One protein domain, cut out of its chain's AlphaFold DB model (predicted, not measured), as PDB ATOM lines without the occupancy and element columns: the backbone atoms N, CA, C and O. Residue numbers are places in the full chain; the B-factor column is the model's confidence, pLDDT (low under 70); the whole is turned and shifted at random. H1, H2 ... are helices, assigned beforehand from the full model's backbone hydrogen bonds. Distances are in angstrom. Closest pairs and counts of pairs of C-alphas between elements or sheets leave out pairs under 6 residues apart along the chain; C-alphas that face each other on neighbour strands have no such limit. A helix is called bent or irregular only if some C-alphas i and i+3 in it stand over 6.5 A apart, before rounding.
ATOM      1  N   HIS A   3     112.494 132.811 125.055       98.00
ATOM      2  CA  HIS A   3     111.410 132.480 125.973       98.00
ATOM      3  C   HIS A   3     110.457 133.668 126.087       98.00
ATOM      4  O   HIS A   3     110.918 134.794 126.241       98.00
ATOM      5  N   LEU A   4     109.148 133.427 126.014       98.56
ATOM      6  CA  LEU A   4     108.143 134.489 125.871       98.56
ATOM      7  C   LEU A   4     107.562 135.007 127.200       98.56
ATOM      8  O   LEU A   4     106.569 135.720 127.162       98.56
ATOM      9  N   GLY A   5     108.149 134.672 128.352       98.31
ATOM     10  CA  GLY A   5     107.676 135.130 129.666       98.31
ATOM     11  C   GLY A   5     106.669 134.209 130.354       98.31
ATOM     12  O   GLY A   5     106.408 133.102 129.883       98.31
ATOM     13  N   ASP A   6     106.137 134.692 131.476       98.44
ATOM     14  CA  ASP A   6     105.275 133.980 132.428       98.44
ATOM     15  C   ASP A   6     105.939 132.706 132.973       98.44
ATOM     16  O   ASP A   6     105.424 131.591 132.883       98.44
ATOM     17  N   TYR A   7     107.129 132.875 133.556       98.25
ATOM     18  CA  TYR A   7     107.870 131.786 134.206       98.25
ATOM     19  C   TYR A   7     107.280 131.406 135.565       98.25
ATOM     20  O   TYR A   7     107.571 130.335 136.110       98.25
ATOM     21  N   VAL A   8     106.508 132.324 136.141       98.44
ATOM     22  CA  VAL A   8     105.930 132.232 137.477       98.44
ATOM     23  C   VAL A   8     104.407 132.239 137.417       98.44
ATOM     24  O   VAL A   8     103.816 132.565 136.394       98.44
ATOM     25  N   ASP A   9     103.798 131.905 138.551       97.69
ATOM     26  CA  ASP A   9     102.360 131.845 138.802       97.69
ATOM     27  C   ASP A   9     101.630 130.644 138.175       97.69
ATOM     28  O   ASP A   9     102.095 130.005 137.230       97.69
ATOM     29  N   ARG A  10     100.454 130.332 138.745       93.44
ATOM     30  CA  ARG A  10      99.503 129.256 138.380       93.44
ATOM     31  C   ARG A  10     100.024 127.821 138.542       93.44
ATOM     32  O   ARG A  10      99.314 126.976 139.076       93.44
ATOM     33  N   GLY A  11     101.242 127.526 138.097       92.56
ATOM     34  CA  GLY A  11     101.921 126.254 138.339       92.56
ATOM     35  C   GLY A  11     102.603 126.220 139.710       92.56
ATOM     36  O   GLY A  11     103.164 127.212 140.162       92.56
ATOM     37  N   LEU A  12     102.634 125.052 140.358       94.44
ATOM     38  CA  LEU A  12     103.206 124.885 141.709       94.44
ATOM     39  C   LEU A  12     104.747 124.908 141.760       94.44
ATOM     40  O   LEU A  12     105.333 124.734 142.828       94.44
ATOM     41  N   GLN A  13     105.409 125.067 140.613       97.19
ATOM     42  CA  GLN A  13     106.847 124.847 140.454       97.19
ATOM     43  C   GLN A  13     107.603 126.073 139.917       97.19
ATOM     44  O   GLN A  13     108.660 125.923 139.309       97.19
ATOM     45  N   SER A  14     107.095 127.293 140.133       98.19
ATOM     46  CA  SER A  14     107.713 128.535 139.633       98.19
ATOM     47  C   SER A  14     109.184 128.683 140.040       98.19
ATOM     48  O   SER A  14     110.030 129.020 139.211       98.19
ATOM     49  N   ARG A  15     109.529 128.368 141.298       98.31
ATOM     50  CA  ARG A  15     110.928 128.325 141.754       98.31
ATOM     51  C   ARG A  15     111.776 127.383 140.893       98.31
ATOM     52  O   ARG A  15     112.835 127.782 140.421       98.31
ATOM     53  N   GLN A  16     111.302 126.157 140.677       97.88
ATOM     54  CA  GLN A  16     112.022 125.128 139.931       97.88
ATOM     55  C   GLN A  16     112.139 125.474 138.443       97.88
ATOM     56  O   GLN A  16     113.136 125.110 137.823       97.88
ATOM     57  N   VAL A  17     111.160 126.180 137.869       97.38
ATOM     58  CA  VAL A  17     111.249 126.714 136.502       97.38
ATOM     59  C   VAL A  17     112.432 127.672 136.401       97.38
ATOM     60  O   VAL A  17     113.293 127.468 135.548       97.38
ATOM     61  N   ILE A  18     112.540 128.658 137.295       97.69
ATOM     62  CA  ILE A  18     113.666 129.604 137.274       97.69
ATOM     63  C   ILE A  18     114.999 128.888 137.550       97.69
ATOM     64  O   ILE A  18     115.958 129.111 136.809       97.69
ATOM     65  N   ASP A  19     115.053 127.970 138.523       96.75
ATOM     66  CA  ASP A  19     116.243 127.142 138.787       96.75
ATOM     67  C   ASP A  19     116.684 126.387 137.516       96.75
ATOM     68  O   ASP A  19     117.862 126.378 137.151       96.75
ATOM     69  N   HIS A  20     115.734 125.779 136.799       95.00
ATOM     70  CA  HIS A  20     116.000 125.048 135.563       95.00
ATOM     71  C   HIS A  20     116.522 125.975 134.458       95.00
ATOM     72  O   HIS A  20     117.514 125.657 133.800       95.00
ATOM     73  N   LEU A  21     115.903 127.141 134.267       94.81
ATOM     74  CA  LEU A  21     116.350 128.112 133.267       94.81
ATOM     75  C   LEU A  21     117.747 128.657 133.590       94.81
ATOM     76  O   LEU A  21     118.530 128.891 132.673       94.81
ATOM     77  N   LEU A  22     118.113 128.809 134.859       93.44
ATOM     78  CA  LEU A  22     119.439 129.299 135.239       93.44
ATOM     79  C   LEU A  22     120.532 128.228 135.151       93.44
ATOM     80  O   LEU A  22     121.646 128.539 134.730       93.44
ATOM     81  N   HIS A  23     120.232 126.983 135.531       90.31
ATOM     82  CA  HIS A  23     121.267 125.988 135.838       90.31
ATOM     83  C   HIS A  23     121.292 124.758 134.927       90.31
ATOM     84  O   HIS A  23     122.193 123.927 135.056       90.31
ATOM     85  N   HIS A  24     120.345 124.600 134.002       86.62
ATOM     86  CA  HIS A  24     120.319 123.404 133.167       86.62
ATOM     87  C   HIS A  24     121.483 123.381 132.160       86.62
ATOM     88  O   HIS A  24     121.537 124.178 131.224       86.62
ATOM     89  N   SER A  25     122.397 122.419 132.317       76.56
ATOM     90  CA  SER A  25     123.671 122.354 131.581       76.56
ATOM     91  C   SER A  25     123.516 122.308 130.060       76.56
ATOM     92  O   SER A  25     124.263 122.973 129.354       76.56
ATOM     93  N   ARG A  26     122.497 121.609 129.535       79.19
ATOM     94  CA  ARG A  26     122.222 121.579 128.081       79.19
ATOM     95  C   ARG A  26     121.817 122.939 127.500       79.19
ATOM     96  O   ARG A  26     121.766 123.079 126.285       79.19
ATOM     97  N   LEU A  27     121.474 123.904 128.352       78.62
ATOM     98  CA  LEU A  27     121.097 125.257 127.951       78.62
ATOM     99  C   LEU A  27     122.240 126.263 128.126       78.62
ATOM    100  O   LEU A  27     122.094 127.397 127.676       78.62
ATOM    101  N   ALA A  28     123.338 125.880 128.786       75.69
ATOM    102  CA  ALA A  28     124.393 126.806 129.193       75.69
ATOM    103  C   ALA A  28     125.100 127.462 127.997       75.69
ATOM    104  O   ALA A  28     125.361 128.661 128.036       75.69
ATOM    105  N   ASP A  29     125.326 126.701 126.924       84.62
ATOM    106  CA  ASP A  29     126.073 127.164 125.746       84.62
ATOM    107  C   ASP A  29     125.179 127.758 124.644       84.62
ATOM    108  O   ASP A  29     125.667 128.229 123.617       84.62
ATOM    109  N   LEU A  30     123.855 127.737 124.829       87.25
ATOM    110  CA  LEU A  30     122.921 128.273 123.845       87.25
ATOM    111  C   LEU A  30     122.688 129.771 124.088       87.25
ATOM    112  O   LEU A  30     122.378 130.160 125.217       87.25
ATOM    113  N   PRO A  31     122.725 130.621 123.041       91.50
ATOM    114  CA  PRO A  31     122.243 131.992 123.145       91.50
ATOM    115  C   PRO A  31     120.772 131.997 123.558       91.50
ATOM    116  O   PRO A  31     119.930 131.349 122.919       91.50
ATOM    117  N   ARG A  32     120.451 132.710 124.640       93.75
ATOM    118  CA  ARG A  32     119.105 132.755 125.216       93.75
ATOM    119  C   ARG A  32     118.665 134.183 125.454       93.75
ATOM    120  O   ARG A  32     119.435 134.990 125.958       93.75
ATOM    121  N   VAL A  33     117.408 134.431 125.119       96.88
ATOM    122  CA  VAL A  33     116.696 135.669 125.422       96.88
ATOM    123  C   VAL A  33     115.481 135.291 126.251       96.88
ATOM    124  O   VAL A  33     114.752 134.361 125.894       96.88
ATOM    125  N   PHE A  34     115.288 135.986 127.364       98.25
ATOM    126  CA  PHE A  34     114.177 135.763 128.276       98.25
ATOM    127  C   PHE A  34     113.316 137.011 128.292       98.25
ATOM    128  O   PHE A  34     113.731 138.049 128.805       98.25
ATOM    129  N   LEU A  35     112.126 136.905 127.713       98.81
ATOM    130  CA  LEU A  35     111.175 137.998 127.730       98.81
ATOM    131  C   LEU A  35     110.397 138.005 129.035       98.81
ATOM    132  O   LEU A  35     110.225 136.966 129.675       98.81
ATOM    133  N   ARG A  36     109.946 139.187 129.427       98.62
ATOM    134  CA  ARG A  36     109.080 139.413 130.573       98.62
ATOM    135  C   ARG A  36     107.644 139.088 130.194       98.62
ATOM    136  O   ARG A  36     107.171 139.560 129.170       98.62
ATOM    137  N   GLY A  37     106.954 138.319 131.026       98.69
ATOM    138  CA  GLY A  37     105.500 138.202 131.005       98.69
ATOM    139  C   GLY A  37     104.834 139.102 132.040       98.69
ATOM    140  O   GLY A  37     105.494 139.687 132.909       98.69
ATOM    141  N   ASN A  38     103.510 139.232 131.968       98.44
ATOM    142  CA  ASN A  38     102.789 140.047 132.943       98.44
ATOM    143  C   ASN A  38     102.850 139.454 134.359       98.44
ATOM    144  O   ASN A  38     102.853 140.213 135.330       98.44
ATOM    145  N   HIS A  39     102.931 138.127 134.487       98.44
ATOM    146  CA  HIS A  39     103.073 137.458 135.781       98.44
ATOM    147  C   HIS A  39     104.446 137.727 136.408       98.44
ATOM    148  O   HIS A  39     104.546 138.084 137.585       98.44
ATOM    149  N   ASP A  40     105.504 137.684 135.594       98.56
ATOM    150  CA  ASP A  40     106.864 138.008 136.034       98.56
ATOM    151  C   ASP A  40     106.962 139.463 136.521       98.56
ATOM    152  O   ASP A  40     107.610 139.756 137.533       98.56
ATOM    153  N   LEU A  41     106.289 140.388 135.821       98.38
ATOM    154  CA  LEU A  41     106.226 141.791 136.220       98.38
ATOM    155  C   LEU A  41     105.454 141.976 137.531       98.38
ATOM    156  O   LEU A  41     105.926 142.705 138.404       98.38
ATOM    157  N   TRP A  42     104.313 141.310 137.719       98.19
ATOM    158  CA  TRP A  42     103.568 141.393 138.979       98.19
ATOM    159  C   TRP A  42     104.375 140.899 140.175       98.19
ATOM    160  O   TRP A  42     104.460 141.614 141.175       98.19
ATOM    161  N   MET A  43     105.032 139.743 140.064       98.25
ATOM    162  CA  MET A  43     105.920 139.243 141.114       98.25
ATOM    163  C   MET A  43     107.028 140.258 141.430       98.25
ATOM    164  O   MET A  43     107.308 140.550 142.598       98.25
ATOM    165  N   ARG A  44     107.641 140.846 140.395       98.06
ATOM    166  CA  ARG A  44     108.714 141.829 140.561       98.06
ATOM    167  C   ARG A  44     108.245 143.132 141.213       98.06
ATOM    168  O   ARG A  44     108.963 143.680 142.053       98.06
ATOM    169  N   LEU A  45     107.063 143.623 140.842       98.00
ATOM    170  CA  LEU A  45     106.426 144.801 141.434       98.00
ATOM    171  C   LEU A  45     106.035 144.547 142.890       98.00
ATOM    172  O   LEU A  45     106.287 145.392 143.749       98.00
ATOM    173  N   PHE A  46     105.500 143.362 143.188       98.06
ATOM    174  CA  PHE A  46     105.175 142.965 144.552       98.06
ATOM    175  C   PHE A  46     106.415 142.988 145.452       98.06
ATOM    176  O   PHE A  46     106.365 143.569 146.537       98.06
ATOM    177  N   LEU A  47     107.543 142.436 144.990       97.62
ATOM    178  CA  LEU A  47     108.832 142.507 145.693       97.62
ATOM    179  C   LEU A  47     109.335 143.947 145.863       97.62
ATOM    180  O   LEU A  47     109.943 144.261 146.882       97.62
ATOM    181  N   ALA A  48     109.059 144.822 144.890       97.38
ATOM    182  CA  ALA A  48     109.492 146.219 144.891       97.38
ATOM    183  C   ALA A  48     108.757 147.109 145.899       97.38
ATOM    184  O   ALA A  48     109.180 148.241 146.116       97.38
ATOM    185  N   GLY A  49     107.640 146.653 146.465       95.94
ATOM    186  CA  GLY A  49     106.818 147.506 147.318       95.94
ATOM    187  C   GLY A  49     105.459 147.878 146.749       95.94
ATOM    188  O   GLY A  49     104.640 148.400 147.499       95.94
ATOM    189  N   ALA A  50     105.213 147.616 145.463       96.62
ATOM    190  CA  ALA A  50     104.028 148.108 144.777       96.62
ATOM    191  C   ALA A  50     102.740 147.474 145.316       96.62
ATOM    192  O   ALA A  50     102.722 146.318 145.759       96.62
ATOM    193  N   ASP A  51     101.654 148.235 145.217       95.19
ATOM    194  CA  ASP A  51     100.320 147.803 145.612       95.19
ATOM    195  C   ASP A  51      99.661 146.963 144.506       95.19
ATOM    196  O   ASP A  51      98.794 147.407 143.761       95.19
ATOM    197  N   VAL A  52     100.180 145.747 144.334       95.94
ATOM    198  CA  VAL A  52      99.691 144.752 143.360       95.94
ATOM    199  C   VAL A  52      99.333 143.423 144.022       95.94
ATOM    200  O   VAL A  52      98.993 142.463 143.337       95.94
ATOM    201  N   GLY A  53      99.453 143.343 145.352       94.25
ATOM    202  CA  GLY A  53      99.384 142.089 146.100       94.25
ATOM    203  C   GLY A  53      98.051 141.369 145.935       94.25
ATOM    204  O   GLY A  53      98.041 140.160 145.735       94.25
ATOM    205  N   GLU A  54      96.934 142.095 145.968       94.00
ATOM    206  CA  GLU A  54      95.609 141.493 145.820       94.00
ATOM    207  C   GLU A  54      95.426 140.853 144.440       94.00
ATOM    208  O   GLU A  54      95.244 139.636 144.356       94.00
ATOM    209  N   SER A  55      95.591 141.639 143.372       94.25
ATOM    210  CA  SER A  55      95.484 141.154 141.995       94.25
ATOM    211  C   SER A  55      96.473 140.023 141.720       94.25
ATOM    212  O   SER A  55      96.109 138.990 141.165       94.25
ATOM    213  N   TRP A  56      97.730 140.164 142.145       96.62
ATOM    214  CA  TRP A  56      98.741 139.144 141.886       96.62
ATOM    215  C   TRP A  56      98.405 137.805 142.556       96.62
ATOM    216  O   TRP A  56      98.498 136.756 141.917       96.62
ATOM    217  N   LEU A  57      97.949 137.813 143.816       95.75
ATOM    218  CA  LEU A  57      97.537 136.581 144.495       95.75
ATOM    219  C   LEU A  57      96.323 135.917 143.834       95.75
ATOM    220  O   LEU A  57      96.227 134.688 143.860       95.75
ATOM    221  N   GLU A  58      95.398 136.694 143.268       94.94
ATOM    222  CA  GLU A  58      94.244 136.173 142.526       94.94
ATOM    223  C   GLU A  58      94.658 135.453 141.238       94.94
ATOM    224  O   GLU A  58      94.100 134.408 140.910       94.94
ATOM    225  N   PHE A  59      95.684 135.954 140.550       95.38
ATOM    226  CA  PHE A  59      96.118 135.423 139.257       95.38
ATOM    227  C   PHE A  59      97.279 134.421 139.325       95.38
ATOM    228  O   PHE A  59      97.853 134.081 138.294       95.38
ATOM    229  N   GLY A  60      97.585 133.877 140.501       96.31
ATOM    230  CA  GLY A  60      98.506 132.746 140.642       96.31
ATOM    231  C   GLY A  60      99.749 133.019 141.496       96.31
ATOM    232  O   GLY A  60     100.615 132.155 141.632       96.31
ATOM    233  N   GLY A  61      99.843 134.206 142.102       97.69
ATOM    234  CA  GLY A  61     100.931 134.547 143.020       97.69
ATOM    235  C   GLY A  61     100.968 133.664 144.273       97.69
ATOM    236  O   GLY A  61     102.021 133.508 144.892       97.69
ATOM    237  N   ARG A  62      99.843 133.032 144.648       97.38
ATOM    238  CA  ARG A  62      99.781 132.075 145.770       97.38
ATOM    239  C   ARG A  62     100.627 130.834 145.493       97.38
ATOM    240  O   ARG A  62     101.375 130.398 146.363       97.38
ATOM    241  N   GLU A  63     100.536 130.296 144.286       98.06
ATOM    242  CA  GLU A  63     101.290 129.138 143.816       98.06
ATOM    243  C   GLU A  63     102.781 129.470 143.734       98.06
ATOM    244  O   GLU A  63     103.614 128.692 144.208       98.06
ATOM    245  N   THR A  64     103.118 130.675 143.261       98.50
ATOM    246  CA  THR A  64     104.495 131.181 143.299       98.50
ATOM    247  C   THR A  64     105.022 131.227 144.729       98.50
ATOM    248  O   THR A  64     106.056 130.618 145.006       98.50
ATOM    249  N   LEU A  65     104.313 131.871 145.662       98.50
ATOM    250  CA  LEU A  65     104.694 131.921 147.081       98.50
ATOM    251  C   LEU A  65     104.911 130.520 147.667       98.50
ATOM    252  O   LEU A  65     105.930 130.273 148.321       98.50
ATOM    253  N   ALA A  66     104.000 129.589 147.379       98.12
ATOM    254  CA  ALA A  66     104.102 128.208 147.827       98.12
ATOM    255  C   ALA A  66     105.358 127.513 147.270       98.12
ATOM    256  O   ALA A  66     106.054 126.829 148.023       98.12
ATOM    257  N   SER A  67     105.719 127.749 146.002       98.44
ATOM    258  CA  SER A  67     106.931 127.183 145.380       98.44
ATOM    259  C   SER A  67     108.238 127.663 146.039       98.44
ATOM    260  O   SER A  67     109.240 126.945 146.046       98.44
ATOM    261  N   TYR A  68     108.223 128.845 146.669       98.50
ATOM    262  CA  TYR A  68     109.322 129.363 147.494       98.50
ATOM    263  C   TYR A  68     109.211 128.966 148.977       98.50
ATOM    264  O   TYR A  68     110.057 129.344 149.786       98.50
ATOM    265  N   GLY A  69     108.203 128.179 149.358       98.00
ATOM    266  CA  GLY A  69     107.973 127.745 150.735       98.00
ATOM    267  C   GLY A  69     107.430 128.848 151.645       98.00
ATOM    268  O   GLY A  69     107.669 128.809 152.853       98.00
ATOM    269  N   VAL A  70     106.741 129.849 151.088       98.06
ATOM    270  CA  VAL A  70     106.039 130.881 151.858       98.06
ATOM    271  C   VAL A  70     104.601 130.413 152.111       98.06
ATOM    272  O   VAL A  70     103.833 130.291 151.157       98.06
ATOM    273  N   PRO A  71     104.208 130.133 153.368       94.69
ATOM    274  CA  PRO A  71     102.848 129.706 153.669       94.69
ATOM    275  C   PRO A  71     101.857 130.872 153.535       94.69
ATOM    276  O   PRO A  71     102.244 132.031 153.731       94.69
ATOM    277  N   PRO A  72     100.572 130.583 153.260       91.81
ATOM    278  CA  PRO A  72      99.531 131.599 153.268       91.81
ATOM    279  C   PRO A  72      99.371 132.210 154.667       91.81
ATOM    280  O   PRO A  72      99.558 131.543 155.683       91.81
ATOM    281  N   LEU A  73      99.000 133.488 154.703       92.38
ATOM    282  CA  LEU A  73      98.770 134.272 155.920       92.38
ATOM    283  C   LEU A  73      97.320 134.761 155.945       92.38
ATOM    284  O   LEU A  73      97.052 135.956 155.845       92.38
ATOM    285  N   ALA A  74      96.383 133.812 155.953       85.88
ATOM    286  CA  ALA A  74      94.957 134.092 155.792       85.88
ATOM    287  C   ALA A  74      94.345 134.837 156.990       85.88
ATOM    288  O   ALA A  74      93.394 135.587 156.800       85.88
ATOM    289  N   ASP A  75      94.925 134.671 158.180       92.31
ATOM    290  CA  ASP A  75      94.425 135.270 159.424       92.31
ATOM    291  C   ASP A  75      94.830 136.745 159.601       92.31
ATOM    292  O   ASP A  75      94.390 137.394 160.546       92.31
ATOM    293  N   LEU A  76      95.677 137.280 158.714       92.00
ATOM    294  CA  LEU A  76      96.135 138.670 158.755       92.00
ATOM    295  C   LEU A  76      95.283 139.571 157.860       92.00
ATOM    296  O   LEU A  76      94.859 139.173 156.768       92.00
ATOM    297  N   SER A  77      95.121 140.829 158.280       92.25
ATOM    298  CA  SER A  77      94.576 141.872 157.409       92.25
ATOM    299  C   SER A  77      95.484 142.082 156.183       92.25
ATOM    300  O   SER A  77      96.683 141.803 156.256       92.25
ATOM    301  N   PRO A  78      94.977 142.581 155.040       86.88
ATOM    302  CA  PRO A  78      95.819 142.864 153.873       86.88
ATOM    303  C   PRO A  78      97.027 143.769 154.172       86.88
ATOM    304  O   PRO A  78      98.119 143.503 153.666       86.88
ATOM    305  N   GLU A  79      96.842 144.777 155.032       90.75
ATOM    306  CA  GLU A  79      97.870 145.745 155.445       90.75
ATOM    307  C   GLU A  79      99.053 145.079 156.160       90.75
ATOM    308  O   GLU A  79     100.201 145.459 155.950       90.75
ATOM    309  N   GLU A  80      98.793 144.039 156.952       95.19
ATOM    310  CA  GLU A  80      99.823 143.258 157.647       95.19
ATOM    311  C   GLU A  80     100.353 142.115 156.769       95.19
ATOM    312  O   GLU A  80     101.545 141.793 156.759       95.19
ATOM    313  N   ARG A  81      99.455 141.504 155.994       95.62
ATOM    314  CA  ARG A  81      99.711 140.317 155.182       95.62
ATOM    315  C   ARG A  81     100.709 140.585 154.070       95.62
ATOM    316  O   ARG A  81     101.630 139.792 153.890       95.62
ATOM    317  N   PHE A  82     100.527 141.644 153.282       96.25
ATOM    318  CA  PHE A  82     101.367 141.865 152.100       96.25
ATOM    319  C   PHE A  82     102.823 142.204 152.444       96.25
ATOM    320  O   PHE A  82     103.705 141.586 151.839       96.25
ATOM    321  N   PRO A  83     103.124 143.083 153.423       96.69
ATOM    322  CA  PRO A  83     104.497 143.288 153.877       96.69
ATOM    323  C   PRO A  83     105.155 142.000 154.378       96.69
ATOM    324  O   PRO A  83     106.304 141.724 154.028       96.69
ATOM    325  N   GLU A  84     104.429 141.172 155.132       97.75
ATOM    326  CA  GLU A  84     104.978 139.929 155.675       97.75
ATOM    327  C   GLU A  84     105.204 138.862 154.590       97.75
ATOM    328  O   GLU A  84     106.255 138.217 154.566       97.75
ATOM    329  N   LEU A  85     104.273 138.700 153.642       97.94
ATOM    330  CA  LEU A  85     104.465 137.826 152.479       97.94
ATOM    331  C   LEU A  85     105.667 138.270 151.641       97.94
ATOM    332  O   LEU A  85     106.481 137.435 151.248       97.94
ATOM    333  N   ARG A  86     105.816 139.579 151.410       97.25
ATOM    334  CA  ARG A  86     106.954 140.162 150.690       97.25
ATOM    335  C   ARG A  86     108.271 139.873 151.396       97.25
ATOM    336  O   ARG A  86     109.200 139.392 150.752       97.25
ATOM    337  N   ARG A  87     108.340 140.113 152.710       97.94
ATOM    338  CA  ARG A  87     109.527 139.837 153.528       97.94
ATOM    339  C   ARG A  87     109.919 138.361 153.444       97.94
ATOM    340  O   ARG A  87     111.057 138.049 153.112       97.94
ATOM    341  N   ARG A  88     108.965 137.448 153.665       98.44
ATOM    342  CA  ARG A  88     109.210 135.995 153.606       98.44
ATOM    343  C   ARG A  88     109.637 135.525 152.223       98.44
ATOM    344  O   ARG A  88     110.493 134.649 152.124       98.44
ATOM    345  N   LEU A  89     109.034 136.072 151.167       98.44
ATOM    346  CA  LEU A  89     109.413 135.750 149.796       98.44
ATOM    347  C   LEU A  89     110.841 136.223 149.505       98.44
ATOM    348  O   LEU A  89     111.638 135.432 149.008       98.44
ATOM    349  N   ALA A  90     111.181 137.461 149.867       97.88
ATOM    350  CA  ALA A  90     112.522 138.010 149.683       97.88
ATOM    351  C   ALA A  90     113.595 137.212 150.446       97.88
ATOM    352  O   ALA A  90     114.664 136.961 149.904       97.88
ATOM    353  N   GLU A  91     113.304 136.755 151.668       98.06
ATOM    354  CA  GLU A  91     114.226 135.932 152.471       98.06
ATOM    355  C   GLU A  91     114.465 134.534 151.892       98.06
ATOM    356  O   GLU A  91     115.548 133.971 152.045       98.06
ATOM    357  N   ARG A  92     113.448 133.944 151.253       98.12
ATOM    358  CA  ARG A  92     113.510 132.573 150.719       98.12
ATOM    359  C   ARG A  92     113.953 132.510 149.260       98.12
ATOM    360  O   ARG A  92     114.284 131.427 148.774       98.12
ATOM    361  N   MET A  93     113.930 133.635 148.555       98.12
ATOM    362  CA  MET A  93     114.296 133.718 147.148       98.12
ATOM    363  C   MET A  93     115.816 133.742 146.969       98.12
ATOM    364  O   MET A  93     116.486 134.607 147.535       98.12
ATOM    365  N   PRO A  94     116.388 132.854 146.137       98.12
ATOM    366  CA  PRO A  94     117.790 132.964 145.760       98.12
ATOM    367  C   PRO A  94     118.066 134.312 145.068       98.12
ATOM    368  O   PRO A  94     117.317 134.680 144.159       98.12
ATOM    369  N   PRO A  95     119.165 135.025 145.389       97.81
ATOM    370  CA  PRO A  95     119.498 136.295 144.734       97.81
ATOM    371  C   PRO A  95     119.576 136.202 143.202       97.81
ATOM    372  O   PRO A  95     119.225 137.146 142.497       97.81
ATOM    373  N   ALA A  96     119.978 135.040 142.678       98.00
ATOM    374  CA  ALA A  96     120.020 134.774 141.243       98.00
ATOM    375  C   ALA A  96     118.634 134.823 140.573       98.00
ATOM    376  O   ALA A  96     118.545 135.193 139.406       98.00
ATOM    377  N   HIS A  97     117.555 134.501 141.294       98.50
ATOM    378  CA  HIS A  97     116.191 134.545 140.755       98.50
ATOM    379  C   HIS A  97     115.703 135.985 140.621       98.50
ATOM    380  O   HIS A  97     115.116 136.344 139.605       98.50
ATOM    381  N   LEU A  98     115.998 136.834 141.608       97.94
ATOM    382  CA  LEU A  98     115.704 138.261 141.499       97.94
ATOM    383  C   LEU A  98     116.497 138.889 140.343       97.94
ATOM    384  O   LEU A  98     115.916 139.566 139.502       97.94
ATOM    385  N   ALA A  99     117.791 138.570 140.241       98.06
ATOM    386  CA  ALA A  99     118.630 139.028 139.135       98.06
ATOM    387  C   ALA A  99     118.140 138.527 137.764       98.06
ATOM    388  O   ALA A  99     118.293 139.230 136.768       98.06
ATOM    389  N   PHE A 100     117.551 137.329 137.696       98.25
ATOM    390  CA  PHE A 100     116.893 136.823 136.491       98.25
ATOM    391  C   PHE A 100     115.685 137.690 136.112       98.25
ATOM    392  O   PHE A 100     115.630 138.176 134.987       98.25
ATOM    393  N   LEU A 101     114.775 137.958 137.057       98.12
ATOM    394  CA  LEU A 101     113.588 138.798 136.833       98.12
ATOM    395  C   LEU A 101     113.943 140.242 136.431       98.12
ATOM    396  O   LEU A 101     113.247 140.852 135.613       98.12
ATOM    397  N   ASP A 102     115.022 140.790 136.993       97.62
ATOM    398  CA  ASP A 102     115.531 142.127 136.663       97.62
ATOM    399  C   ASP A 102     116.100 142.211 135.237       97.62
ATOM    400  O   ASP A 102     116.081 143.283 134.638       97.62
ATOM    401  N   ARG A 103     116.581 141.096 134.676       97.25
ATOM    402  CA  ARG A 103     117.201 141.035 133.340       97.25
ATOM    403  C   ARG A 103     116.236 140.697 132.206       97.25
ATOM    404  O   ARG A 103     116.671 140.673 131.061       97.25
ATOM    405  N   LEU A 104     114.972 140.406 132.508       98.50
ATOM    406  CA  LEU A 104     113.981 140.105 131.476       98.50
ATOM    407  C   LEU A 104     113.760 141.318 130.561       98.50
ATOM    408  O   LEU A 104     113.609 142.444 131.043       98.50
TER     409      LEU A 104
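This is residues 3 to 104 of the 198 residues of the protein "Metallophos domain-containing protein" of bacterium HR39 (UniProt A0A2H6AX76). An elongated cluster of short, crossed helices has H2 in its middle, with H3, H4 and H5 packed on it, while H1 packs on the end of H3. Residues 23 to 31 stick out beyond H1 at one end of the long axis, and H4 lies toward the other end. The printed part has 102 residues with five named helices, H1 to H5 in chain order, and no named strand: all helix. It is compact, with a radius of gyration of the C-alphas of 13.7 A and spans of 47 by 21 by 21 A.

H1, residues 14 to 23, begins at C-alpha (107.713, 128.535, 139.633) and is 14.3 A long. H2, residues 38 to 48, is 15.0 A long. H3, residues 53 to 67, is 16.7 A long and irregular: C-alphas 59 and 62 are 8.2 A apart. H4, residues 78 to 92, is 20.7 A long. H5, residues 95 to 102, is 10.7 A long and ends at C-alpha (115.531, 142.127, 136.663).

H2 is the hub. It touches H3, about perpendicular at 89 degrees, closest at the C-alphas of Phe 46 and Gly 53, 6.1 A. H4 touches H2 with residues 86 to 90 alone, closest at C-alphas 47 and 86, 5.8 A. H5 touches H2 at a steep tilt of 58 degrees, opposite ways, closest at C-alphas 40 and 101, 6.8 A. H3 touches H1 with residues 63 to 67 alone, closest at C-alphas 67 and 15, 5.5 A. H1 and H4 are apart. Every O i to N i+4 pair is within hydrogen-bond range in H1, H2 and H5; H3 has 8 of 11, H4 10 of 11.

The farthest C-alphas, of Asp 29 and Ser 77, are 47.0 A apart. The printed part has no cut. The link from H1 to H2 is long, 14 residues. No printed residue is under 70 in pLDDT.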